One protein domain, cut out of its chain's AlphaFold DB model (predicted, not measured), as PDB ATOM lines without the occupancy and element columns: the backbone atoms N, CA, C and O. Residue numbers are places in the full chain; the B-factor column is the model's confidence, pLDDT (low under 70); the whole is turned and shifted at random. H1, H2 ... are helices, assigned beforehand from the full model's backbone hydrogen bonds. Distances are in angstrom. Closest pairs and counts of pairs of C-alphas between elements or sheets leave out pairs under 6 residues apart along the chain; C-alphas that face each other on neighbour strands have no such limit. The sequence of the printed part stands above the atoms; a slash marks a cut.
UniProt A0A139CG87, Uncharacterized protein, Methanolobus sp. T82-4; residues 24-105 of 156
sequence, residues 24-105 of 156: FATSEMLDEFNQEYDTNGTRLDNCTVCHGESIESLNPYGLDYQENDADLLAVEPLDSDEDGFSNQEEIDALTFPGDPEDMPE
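Overview. This is residues 24 to 105 of the 156 residues of an uncharacterized protein of Methanolobus sp. T82-4 (UniProt A0A139CG87). There is little regular structure here: four short helices are set in a body mostly of loops, with H2 and H3 as a touching pair between H1 on one side and H4 on the other. The printed part has 82 residues with four named helices, H1 H2 H3 H4 along the chain, and no named strand; the class is all helix, with 29 residues in named elements. It is compact, with a radius of gyration of the C-alphas of 11.2 A, and spans 32 by 25 by 24 A.

Arrangement. Start at H1, residues 27 to 36, which is close to but not clearly touching H3, residues 72 to 75; their closest C-alphas, Phe 33 and Leu 72, are 7.5 A apart. H2, residues 60 to 67, touches H3, closest at the C-alphas of Tyr 65 and Val 75, 6.0 A. H4, residues 87 to 93, is apart from H1. Every O i to N i+4 pair is within hydrogen-bond range in H1, H2 and H4; H3 is too short for one.

Along the chain. Find C-alpha 27 at (-26.409, -18.020, -15.227); H1 runs 14.4 A from there. H2 spans 10.5 A, H3 5.5 A and H4 9.8 A, ending at C-alpha 93, (-27.255, -1.942, 0.616).

Size, cuts and confidence. The C-alphas of Phe 24 and Glu 105, the two farthest apart, are 33.9 A apart. The printed part has no cut; the links H1 to H2 and H3 to H4 are long. Residues 24 to 25 have pLDDT under 70.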
ATOM      1  N   PHE A  24     -27.011 -14.040 -24.709       61.25
ATOM      2  CA  PHE A  24     -27.990 -14.866 -24.013       61.25
ATOM      3  C   PHE A  24     -27.904 -14.489 -22.542       61.25
ATOM      4  O   PHE A  24     -26.838 -14.676 -21.968       61.25
ATOM      5  N   ALA A  25     -28.991 -13.999 -21.939       63.59
ATOM      6  CA  ALA A  25     -29.113 -13.923 -20.484       63.59
ATOM      7  C   ALA A  25     -28.968 -15.347 -19.923       63.59
ATOM      8  O   ALA A  25     -29.806 -16.212 -20.176       63.59
ATOM      9  N   THR A  26     -27.845 -15.631 -19.269       71.12
ATOM     10  CA  THR A  26     -27.517 -16.958 -18.730       71.12
ATOM     11  C   THR A  26     -27.104 -16.835 -17.269       71.12
ATOM     12  O   THR A  26     -26.849 -15.739 -16.783       71.12
ATOM     13  N   SER A  27     -26.988 -17.967 -16.574       83.88
ATOM     14  CA  SER A  27     -26.409 -18.020 -15.227       83.88
ATOM     15  C   SER A  27     -25.010 -17.396 -15.140       83.88
ATOM     16  O   SER A  27     -24.632 -16.942 -14.073       83.88
ATOM     17  N   GLU A  28     -24.265 -17.340 -16.248       87.00
ATOM     18  CA  GLU A  28     -22.938 -16.713 -16.310       87.00
ATOM     19  C   GLU A  28     -23.000 -15.209 -16.005       87.00
ATOM     20  O   GLU A  28     -22.126 -14.688 -15.329       87.00
ATOM     21  N   MET A  29     -24.077 -14.531 -16.408       89.44
ATOM     22  CA  MET A  29     -24.296 -13.110 -16.113       89.44
ATOM     23  C   MET A  29     -24.513 -12.857 -14.619       89.44
ATOM     24  O   MET A  29     -24.032 -11.872 -14.072       89.44
ATOM     25  N   LEU A  30     -25.223 -13.771 -13.955       93.56
ATOM     26  CA  LEU A  30     -25.383 -13.723 -12.506       93.56
ATOM     27  C   LEU A  30     -24.048 -14.013 -11.804       93.56
ATOM     28  O   LEU A  30     -23.721 -13.353 -10.825       93.56
ATOM     29  N   ASP A  31     -23.253 -14.958 -12.318       94.94
ATOM     30  CA  ASP A  31     -21.915 -15.240 -11.787       94.94
ATOM     31  C   ASP A  31     -20.979 -14.019 -11.922       94.94
ATOM     32  O   ASP A  31     -20.215 -13.732 -10.999       94.94
ATOM     33  N   GLU A  32     -21.049 -13.291 -13.042       94.31
ATOM     34  CA  GLU A  32     -20.319 -12.034 -13.270       94.31
ATOM     35  C   GLU A  32     -20.777 -10.934 -12.308       94.31
ATOM     36  O   GLU A  32     -19.937 -10.356 -11.620       94.31
ATOM     37  N   PHE A  33     -22.090 -10.712 -12.184       97.19
ATOM     38  CA  PHE A  33     -22.666  -9.772 -11.218       97.19
ATOM     39  C   PHE A  33     -22.186 -10.075  -9.791       97.19
ATOM     40  O   PHE A  33     -21.651  -9.213  -9.097       97.19
ATOM     41  N   ASN A  34     -22.292 -11.339  -9.375       97.62
ATOM     42  CA  ASN A  34     -21.867 -11.778  -8.052       97.62
ATOM     43  C   ASN A  34     -20.367 -11.632  -7.811       97.62
ATOM     44  O   ASN A  34     -19.937 -11.495  -6.664       97.62
ATOM     45  N   GLN A  35     -19.558 -11.741  -8.863       97.38
ATOM     46  CA  GLN A  35     -18.116 -11.563  -8.779       97.38
ATOM     47  C   GLN A  35     -17.728 -10.088  -8.676       97.38
ATOM     48  O   GLN A  35     -16.837  -9.780  -7.886       97.38
ATOM     49  N   GLU A  36     -18.367  -9.212  -9.455       97.56
ATOM     50  CA  GLU A  36     -18.086  -7.772  -9.451       97.56
ATOM     51  C   GLU A  36     -18.429  -7.155  -8.089       97.56
ATOM     52  O   GLU A  36     -17.606  -6.455  -7.501       97.56
ATOM     53  N   TYR A  37     -19.594  -7.510  -7.540       97.75
ATOM     54  CA  TYR A  37     -20.134  -6.888  -6.328       97.75
ATOM     55  C   TYR A  37     -19.982  -7.726  -5.047       97.75
ATOM     56  O   TYR A  37     -20.463  -7.335  -3.988       97.75
ATOM     57  N   ASP A  38     -19.322  -8.889  -5.111       98.06
ATOM     58  CA  ASP A  38     -19.160  -9.826  -3.982       98.06
ATOM     59  C   ASP A  38     -20.496 -10.251  -3.323       98.06
ATOM     60  O   ASP A  38     -20.582 -10.495  -2.118       98.06
ATOM     61  N   THR A  39     -21.567 -10.385  -4.116       98.00
ATOM     62  CA  THR A  39     -22.922 -10.702  -3.620       98.00
ATOM     63  C   THR A  39     -23.207 -12.199  -3.481       98.00
ATOM     64  O   THR A  39     -24.335 -12.579  -3.157       98.00
ATOM     65  N   ASN A  40     -22.207 -13.066  -3.663       97.56
ATOM     66  CA  ASN A  40     -22.347 -14.521  -3.531       97.56
ATOM     67  C   ASN A  40     -22.974 -14.925  -2.180       97.56
ATOM     68  O   ASN A  40     -22.471 -14.592  -1.104       97.56
ATOM     69  N   GLY A  41     -24.055 -15.705  -2.223       96.75
ATOM     70  CA  GLY A  41     -24.791 -16.162  -1.042       96.75
ATOM     71  C   GLY A  41     -25.617 -15.087  -0.324       96.75
ATOM     72  O   GLY A  41     -26.148 -15.364   0.755       96.75
ATOM     73  N   THR A  42     -25.735 -13.883  -0.888       98.06
ATOM     74  CA  THR A  42     -26.639 -12.834  -0.393       98.06
ATOM     75  C   THR A  42     -28.027 -12.961  -1.031       98.06
ATOM     76  O   THR A  42     -28.299 -13.885  -1.798       98.06
ATOM     77  N   ARG A  43     -28.932 -12.021  -0.727       97.19
ATOM     78  CA  ARG A  43     -30.245 -11.973  -1.381       97.19
ATOM     79  C   ARG A  43     -30.163 -11.632  -2.873       97.19
ATOM     80  O   ARG A  43     -31.116 -11.929  -3.578       97.19
ATOM     81  N   LEU A  44     -29.058 -11.039  -3.331       97.69
ATOM     82  CA  LEU A  44     -28.845 -10.667  -4.731       97.69
ATOM     83  C   LEU A  44     -28.249 -11.817  -5.563       97.69
ATOM     84  O   LEU A  44     -28.216 -11.743  -6.783       97.69
ATOM     85  N   ASP A  45     -27.852 -12.929  -4.935       97.19
ATOM     86  CA  ASP A  45     -27.346 -14.125  -5.625       97.19
ATOM     87  C   ASP A  45     -28.487 -14.972  -6.221       97.19
ATOM     88  O   ASP A  45     -28.718 -16.128  -5.853       97.19
ATOM     89  N   ASN A  46     -29.302 -14.361  -7.079       94.50
ATOM     90  CA  ASN A  46     -30.314 -15.046  -7.873       94.50
ATOM     91  C   ASN A  46     -30.785 -14.180  -9.049       94.50
ATOM     92  O   ASN A  46     -30.539 -12.981  -9.130       94.50
ATOM     93  N   CYS A  47     -31.525 -14.808  -9.961       94.06
ATOM     94  CA  CYS A  47     -31.982 -14.174 -11.191       94.06
ATOM     95  C   CYS A  47     -32.927 -12.977 -10.988       94.06
ATOM     96  O   CYS A  47     -33.128 -12.235 -11.946       94.06
ATOM     97  N   THR A  48     -33.511 -12.777  -9.801       94.19
ATOM     98  CA  THR A  48     -34.434 -11.659  -9.543       94.19
ATOM     99  C   THR A  48     -33.746 -10.298  -9.644       94.19
ATOM    100  O   THR A  48     -34.417  -9.320  -9.937       94.19
ATOM    101  N   VAL A  49     -32.410 -10.231  -9.543       96.00
ATOM    102  CA  VAL A  49     -31.658  -8.991  -9.816       96.00
ATOM    103  C   VAL A  49     -31.966  -8.423 -11.205       96.00
ATOM    104  O   VAL A  49     -32.112  -7.217 -11.344       96.00
ATOM    105  N   CYS A  50     -32.104  -9.268 -12.233       95.75
ATOM    106  CA  CYS A  50     -32.368  -8.826 -13.611       95.75
ATOM    107  C   CYS A  50     -33.776  -9.171 -14.119       95.75
ATOM    108  O   CYS A  50     -34.164  -8.746 -15.207       95.75
ATOM    109  N   HIS A  51     -34.532  -9.992 -13.390       94.44
ATOM    110  CA  HIS A  51     -35.805 -10.542 -13.846       94.44
ATOM    111  C   HIS A  51     -36.935 -10.239 -12.866       94.44
ATOM    112  O   HIS A  51     -36.779 -10.404 -11.661       94.44
ATOM    113  N   GLY A  52     -38.094  -9.858 -13.405       90.38
ATOM    114  CA  GLY A  52     -39.299  -9.589 -12.616       90.38
ATOM    115  C   GLY A  52     -40.092 -10.857 -12.278       90.38
ATOM    116  O   GLY A  52     -39.543 -11.904 -11.940       90.38
ATOM    117  N   GLU A  53     -41.419 -10.793 -12.439       87.44
ATOM    118  CA  GLU A  53     -42.352 -11.893 -12.122       87.44
ATOM    119  C   GLU A  53     -42.041 -13.222 -12.840       87.44
ATOM    120  O   GLU A  53     -42.481 -14.295 -12.417       87.44
ATOM    121  N   SER A  54     -41.305 -13.167 -13.954       88.19
ATOM    122  CA  SER A  54     -40.885 -14.337 -14.717       88.19
ATOM    123  C   SER A  54     -39.472 -14.175 -15.272       88.19
ATOM    124  O   SER A  54     -39.052 -13.070 -15.601       88.19
ATOM    125  N   ILE A  55     -38.775 -15.295 -15.484       87.06
ATOM    126  CA  ILE A  55     -37.440 -15.309 -16.110       87.06
ATOM    127  C   ILE A  55     -37.455 -14.864 -17.585       87.06
ATOM    128  O   ILE A  55     -36.419 -14.564 -18.165       87.06
ATOM    129  N   GLU A  56     -38.629 -14.824 -18.216       88.50
ATOM    130  CA  GLU A  56     -38.788 -14.397 -19.613       88.50
ATOM    131  C   GLU A  56     -38.902 -12.868 -19.746       88.50
ATOM    132  O   GLU A  56     -38.882 -12.336 -20.855       88.50
ATOM    133  N   SER A  57     -39.043 -12.159 -18.623       91.75
ATOM    134  CA  SER A  57     -39.189 -10.705 -18.553       91.75
ATOM    135  C   SER A  57     -38.062 -10.100 -17.729       91.75
ATOM    136  O   SER A  57     -37.799 -10.559 -16.616       91.75
ATOM    137  N   LEU A  58     -37.423  -9.064 -18.263       94.81
ATOM    138  CA  LEU A  58     -36.479  -8.251 -17.505       94.81
ATOM    139  C   LEU A  58     -37.249  -7.309 -16.569       94.81
ATOM    140  O   LEU A  58     -38.334  -6.842 -16.929       94.81
ATOM    141  N   ASN A  59     -36.712  -7.081 -15.373       97.06
ATOM    142  CA  ASN A  59     -37.118  -5.955 -14.526       97.06
ATOM    143  C   ASN A  59     -36.471  -4.655 -15.069       97.06
ATOM    144  O   ASN A  59     -35.709  -4.728 -16.041       97.06
ATOM    145  N   PRO A  60     -36.766  -3.474 -14.502       98.44
ATOM    146  CA  PRO A  60     -36.157  -2.222 -14.945       98.44
ATOM    147  C   PRO A  60     -34.619  -2.255 -14.971       98.44
ATOM    148  O   PRO A  60     -34.042  -1.988 -16.022       98.44
ATOM    149  N   TYR A  61     -33.956  -2.744 -13.914       98.25
ATOM    150  CA  TYR A  61     -32.494  -2.935 -13.903       98.25
ATOM    151  C   TYR A  61     -31.978  -3.797 -15.061       98.25
ATOM    152  O   TYR A  61     -31.019  -3.458 -15.751       98.25
ATOM    153  N   GLY A  62     -32.625  -4.937 -15.310       96.62
ATOM    154  CA  GLY A  62     -32.257  -5.847 -16.386       96.62
ATOM    155  C   GLY A  62     -32.426  -5.223 -17.773       96.62
ATOM    156  O   GLY A  62     -31.662  -5.557 -18.683       96.62
ATOM    157  N   LEU A  63     -33.404  -4.325 -17.947       96.62
ATOM    158  CA  LEU A  63     -33.584  -3.549 -19.176       96.62
ATOM    159  C   LEU A  63     -32.449  -2.545 -19.353       96.62
ATOM    160  O   LEU A  63     -31.813  -2.565 -20.403       96.62
ATOM    161  N   ASP A  64     -32.133  -1.757 -18.327       98.25
ATOM    162  CA  ASP A  64     -31.029  -0.795 -18.374       98.25
ATOM    163  C   ASP A  64     -29.694  -1.491 -18.639       98.25
ATOM    164  O   ASP A  64     -28.912  -1.055 -19.488       98.25
ATOM    165  N   TYR A  65     -29.460  -2.638 -18.001       96.44
ATOM    166  CA  TYR A  65     -28.285  -3.467 -18.252       96.44
ATOM    167  C   TYR A  65     -28.217  -3.929 -19.712       96.44
ATOM    168  O   TYR A  65     -27.170  -3.836 -20.354       96.44
ATOM    169  N   GLN A  66     -29.339  -4.376 -20.281       94.31
ATOM    170  CA  GLN A  66     -29.410  -4.761 -21.689       94.31
ATOM    171  C   GLN A  66     -29.195  -3.574 -22.642       94.31
ATOM    172  O   GLN A  66     -28.541  -3.737 -23.676       94.31
ATOM    173  N   GLU A  67     -29.757  -2.407 -22.335       96.56
ATOM    174  CA  GLU A  67     -29.654  -1.203 -23.167       96.56
ATOM    175  C   GLU A  67     -28.249  -0.589 -23.143       96.56
ATOM    176  O   GLU A  67     -27.830   0.016 -24.134       96.56
ATOM    177  N   ASN A  68     -27.489  -0.825 -22.070       96.19
ATOM    178  CA  ASN A  68     -26.103  -0.394 -21.903       96.19
ATOM    179  C   ASN A  68     -25.090  -1.497 -22.260       96.19
ATOM    180  O   ASN A  68     -24.057  -1.641 -21.613       96.19
ATOM    181  N   ASP A  69     -25.373  -2.276 -23.310       93.75
ATOM    182  CA  ASP A  69     -24.466  -3.290 -23.872       93.75
ATOM    183  C   ASP A  69     -24.016  -4.377 -22.866       93.75
ATOM    184  O   ASP A  69     -22.961  -4.989 -23.051       93.75
ATOM    185  N   ALA A  70     -24.833  -4.661 -21.842       93.19
ATOM    186  CA  ALA A  70     -24.498  -5.572 -20.748       93.19
ATOM    187  C   ALA A  70     -23.224  -5.145 -19.983       93.19
ATOM    188  O   ALA A  70     -22.406  -5.979 -19.596       93.19
ATOM    189  N   ASP A  71     -23.043  -3.837 -19.784       95.56
ATOM    190  CA  ASP A  71     -21.960  -3.258 -18.986       95.56
ATOM    191  C   ASP A  71     -22.467  -2.900 -17.579       95.56
ATOM    192  O   ASP A  71     -23.245  -1.960 -17.405       95.56
ATOM    193  N   LEU A  72     -22.016  -3.657 -16.573       96.38
ATOM    194  CA  LEU A  72     -22.390  -3.454 -15.168       96.38
ATOM    195  C   LEU A  72     -22.022  -2.044 -14.683       96.38
ATOM    196  O   LEU A  72     -22.839  -1.383 -14.051       96.38
ATOM    197  N   LEU A  73     -20.845  -1.542 -15.065       97.38
ATOM    198  CA  LEU A  73     -20.355  -0.233 -14.624       97.38
ATOM    199  C   LEU A  73     -21.117   0.919 -15.290       97.38
ATOM    200  O   LEU A  73     -21.175   2.030 -14.763       97.38
ATOM    201  N   ALA A  74     -21.671   0.684 -16.480       98.00
ATOM    202  CA  ALA A  74     -22.464   1.687 -17.181       98.00
ATOM    203  C   ALA A  74     -23.825   1.916 -16.513       98.00
ATOM    204  O   ALA A  74     -24.354   3.025 -16.609       98.00
ATOM    205  N   VAL A  75     -24.368   0.897 -15.837       98.25
ATOM    206  CA  VAL A  75     -25.661   0.989 -15.150       98.25
ATOM    207  C   VAL A  75     -25.559   1.377 -13.682       98.25
ATOM    208  O   VAL A  75     -26.529   1.906 -13.163       98.25
ATOM    209  N   GLU A  76     -24.404   1.230 -13.028       98.56
ATOM    210  CA  GLU A  76     -24.178   1.680 -11.639       98.56
ATOM    211  C   GLU A  76     -24.775   3.062 -11.278       98.56
ATOM    212  O   GLU A  76     -25.397   3.165 -10.222       98.56
ATOM    213  N   PRO A  77     -24.618   4.133 -12.093       98.62
ATOM    214  CA  PRO A  77     -25.118   5.463 -11.737       98.62
ATOM    215  C   PRO A  77     -26.594   5.710 -12.095       98.62
ATOM    216  O   PRO A  77     -27.066   6.832 -11.898       98.62
ATOM    217  N   LEU A  78     -27.282   4.742 -12.705       98.75
ATOM    218  CA  LEU A  78     -28.703   4.851 -13.039       98.75
ATOM    219  C   LEU A  78     -29.558   4.513 -11.814       98.75
ATOM    220  O   LEU A  78     -29.108   3.789 -10.936       98.75
ATOM    221  N   ASP A  79     -30.769   5.048 -11.788       98.62
ATOM    222  CA  ASP A  79     -31.856   4.698 -10.869       98.62
ATOM    223  C   ASP A  79     -32.891   3.993 -11.754       98.62
ATOM    224  O   ASP A  79     -33.596   4.657 -12.522       98.62
ATOM    225  N   SER A  80     -32.827   2.658 -11.812       98.69
ATOM    226  CA  SER A  80     -33.530   1.914 -12.866       98.69
ATOM    227  C   SER A  80     -35.028   1.810 -12.598       98.69
ATOM    228  O   SER A  80     -35.813   1.712 -13.542       98.69
ATOM    229  N   ASP A  81     -35.436   1.771 -11.332       98.25
ATOM    230  CA  ASP A  81     -36.829   1.619 -10.910       98.25
ATOM    231  C   ASP A  81     -37.486   2.913 -10.405       98.25
ATOM    232  O   ASP A  81     -38.687   2.910 -10.114       98.25
ATOM    233  N   GLU A  82     -36.752   4.025 -10.458       97.88
ATOM    234  CA  GLU A  82     -37.205   5.382 -10.151       97.88
ATOM    235  C   GLU A  82     -37.589   5.571  -8.672       97.88
ATOM    236  O   GLU A  82     -38.496   6.354  -8.349       97.88
ATOM    237  N   ASP A  83     -36.908   4.866  -7.766       97.25
ATOM    238  CA  ASP A  83     -37.142   4.924  -6.321       97.25
ATOM    239  C   ASP A  83     -36.315   6.012  -5.598       97.25
ATOM    240  O   ASP A  83     -36.598   6.375  -4.447       97.25
ATOM    241  N   GLY A  84     -35.364   6.621  -6.314       96.81
ATOM    242  CA  GLY A  84     -34.502   7.699  -5.840       96.81
ATOM    243  C   GLY A  84     -33.111   7.262  -5.377       96.81
ATOM    244  O   GLY A  84     -32.339   8.138  -4.960       96.81
ATOM    245  N   PHE A  85     -32.774   5.976  -5.456       98.06
ATOM    246  CA  PHE A  85     -31.440   5.438  -5.205       98.06
ATOM    247  C   PHE A  85     -30.803   4.961  -6.511       98.06
ATOM    248  O   PHE A  85     -31.461   4.510  -7.438       98.06
ATOM    249  N   SER A  86     -29.486   5.121  -6.627       98.62
ATOM    250  CA  SER A  86     -28.774   4.527  -7.756       98.62
ATOM    251  C   SER A  86     -28.591   3.027  -7.555       98.62
ATOM    252  O   SER A  86     -28.382   2.565  -6.432       98.62
ATOM    253  N   ASN A  87     -28.506   2.291  -8.660       98.69
ATOM    254  CA  ASN A  87     -28.270   0.852  -8.673       98.69
ATOM    255  C   ASN A  87     -27.074   0.452  -7.791       98.69
ATOM    256  O   ASN A  87     -27.116  -0.555  -7.090       98.69
ATOM    257  N   GLN A  88     -25.992   1.240  -7.803       98.44
ATOM    258  CA  GLN A  88     -24.828   0.989  -6.950       98.44
ATOM    259  C   GLN A  88     -25.150   1.125  -5.453       98.44
ATOM    260  O   GLN A  88     -24.694   0.306  -4.655       98.44
ATOM    261  N   GLU A  89     -25.917   2.146  -5.059       98.31
ATOM    262  CA  GLU A  89     -26.312   2.359  -3.661       98.31
ATOM    263  C   GLU A  89     -27.159   1.196  -3.139       98.31
ATOM    264  O   GLU A  89     -26.973   0.751  -2.005       98.31
ATOM    265  N   GLU A  90     -28.035   0.671  -3.983       98.38
ATOM    266  CA  GLU A  90     -28.886  -0.474  -3.678       98.38
ATOM    267  C   GLU A  90     -28.100  -1.780  -3.580       98.38
ATOM    268  O   GLU A  90     -28.215  -2.512  -2.595       98.38
ATOM    269  N   ILE A  91     -27.217  -2.051  -4.546       98.44
ATOM    270  CA  ILE A  91     -26.353  -3.238  -4.525       98.44
ATOM    271  C   ILE A  91     -25.476  -3.241  -3.263       98.44
ATOM    272  O   ILE A  91     -25.381  -4.268  -2.584       98.44
ATOM    273  N   ASP A  92     -24.904  -2.089  -2.894       97.81
ATOM    274  CA  ASP A  92     -24.133  -1.922  -1.656       97.81
ATOM    275  C   ASP A  92     -24.995  -2.117  -0.394       97.81
ATOM    276  O   ASP A  92     -24.513  -2.631   0.625       97.81
ATOM    277  N   ALA A  93     -26.274  -1.732  -0.448       97.62
ATOM    278  CA  ALA A  93     -27.255  -1.942   0.616       97.62
ATOM    279  C   ALA A  93     -27.859  -3.358   0.627       97.62
ATOM    280  O   ALA A  93     -28.601  -3.700   1.553       97.62
ATOM    281  N   LEU A  94     -27.500  -4.201  -0.346       97.56
ATOM    282  CA  LEU A  94     -28.115  -5.498  -0.610       97.56
ATOM    283  C   LEU A  94     -29.632  -5.386  -0.808       97.56
ATOM    284  O   LEU A  94     -30.366  -6.188  -0.229       97.56
ATOM    285  N   THR A  95     -30.075  -4.422  -1.609       97.88
ATOM    286  CA  THR A  95     -31.453  -4.265  -2.090       97.88
ATOM    287  C   THR A  95     -31.512  -4.449  -3.613       97.88
ATOM    288  O   THR A  95     -30.468  -4.500  -4.271       97.88
ATOM    289  N   PHE A  96     -32.694  -4.726  -4.170       98.00
ATOM    290  CA  PHE A  96     -32.850  -5.092  -5.581       98.00
ATOM    291  C   PHE A  96     -32.995  -3.857  -6.487       98.00
ATOM    292  O   PHE A  96     -34.076  -3.290  -6.498       98.00
ATOM    293  N   PRO A  97     -32.031  -3.576  -7.390       98.12
ATOM    294  CA  PRO A  97     -31.983  -2.329  -8.175       98.12
ATOM    295  C   PRO A  97     -33.049  -2.153  -9.270       98.12
ATOM    296  O   PRO A  97     -32.937  -1.331 -10.176       98.12
ATOM    297  N   GLY A  98     -34.033  -3.045  -9.291       98.00
ATOM    298  CA  GLY A  98     -35.139  -3.035 -10.239       98.00
ATOM    299  C   GLY A  98     -36.466  -3.344  -9.553       98.00
ATOM    300  O   GLY A  98     -37.374  -3.865 -10.210       98.00
ATOM    301  N   ASP A  99     -36.540  -3.134  -8.243       97.62
ATOM    302  CA  ASP A  99     -37.728  -3.293  -7.421       97.62
ATOM    303  C   ASP A  99     -37.914  -2.041  -6.542       97.62
ATOM    304  O   ASP A  99     -37.339  -1.970  -5.458       97.62
ATOM    305  N   PRO A 100     -38.812  -1.111  -6.923       97.00
ATOM    306  CA  PRO A 100     -38.980   0.161  -6.219       97.00
ATOM    307  C   PRO A 100     -39.624   0.004  -4.830       97.00
ATOM    308  O   PRO A 100     -39.935   0.991  -4.164       97.00
ATOM    309  N   GLU A 101     -39.934  -1.226  -4.402       96.31
ATOM    310  CA  GLU A 101     -40.369  -1.545  -3.042       96.31
ATOM    311  C   GLU A 101     -39.225  -2.099  -2.158       96.31
ATOM    312  O   GLU A 101     -39.416  -2.215  -0.942       96.31
ATOM    313  N   ASP A 102     -38.052  -2.427  -2.721       96.44
ATOM    314  CA  ASP A 102     -36.856  -2.913  -2.015       96.44
ATOM    315  C   ASP A 102     -35.727  -1.885  -2.124       96.44
ATOM    316  O   ASP A 102     -34.805  -2.041  -2.910       96.44
ATOM    317  N   MET A 103     -35.795  -0.857  -1.280       95.12
ATOM    318  CA  MET A 103     -34.868   0.275  -1.292       95.12
ATOM    319  C   MET A 103     -34.061   0.383   0.009       95.12
ATOM    320  O   MET A 103     -34.505  -0.103   1.062       95.12
ATOM    321  N   PRO A 104     -32.896   1.052   0.003       95.69
ATOM    322  CA  PRO A 104     -32.152   1.353   1.215       95.69
ATOM    323  C   PRO A 104     -33.011   2.130   2.222       95.69
ATOM    324  O   PRO A 104     -33.725   3.069   1.872       95.69
ATOM    325  N   GLU A 105     -32.912   1.792   3.512       87.31
ATOM    326  CA  GLU A 105     -33.531   2.615   4.556       87.31
ATOM    327  C   GLU A 105     -32.908   4.018   4.514       87.31
ATOM    328  O   GLU A 105     -31.730   4.208   4.843       87.31
TER     329      GLU A 105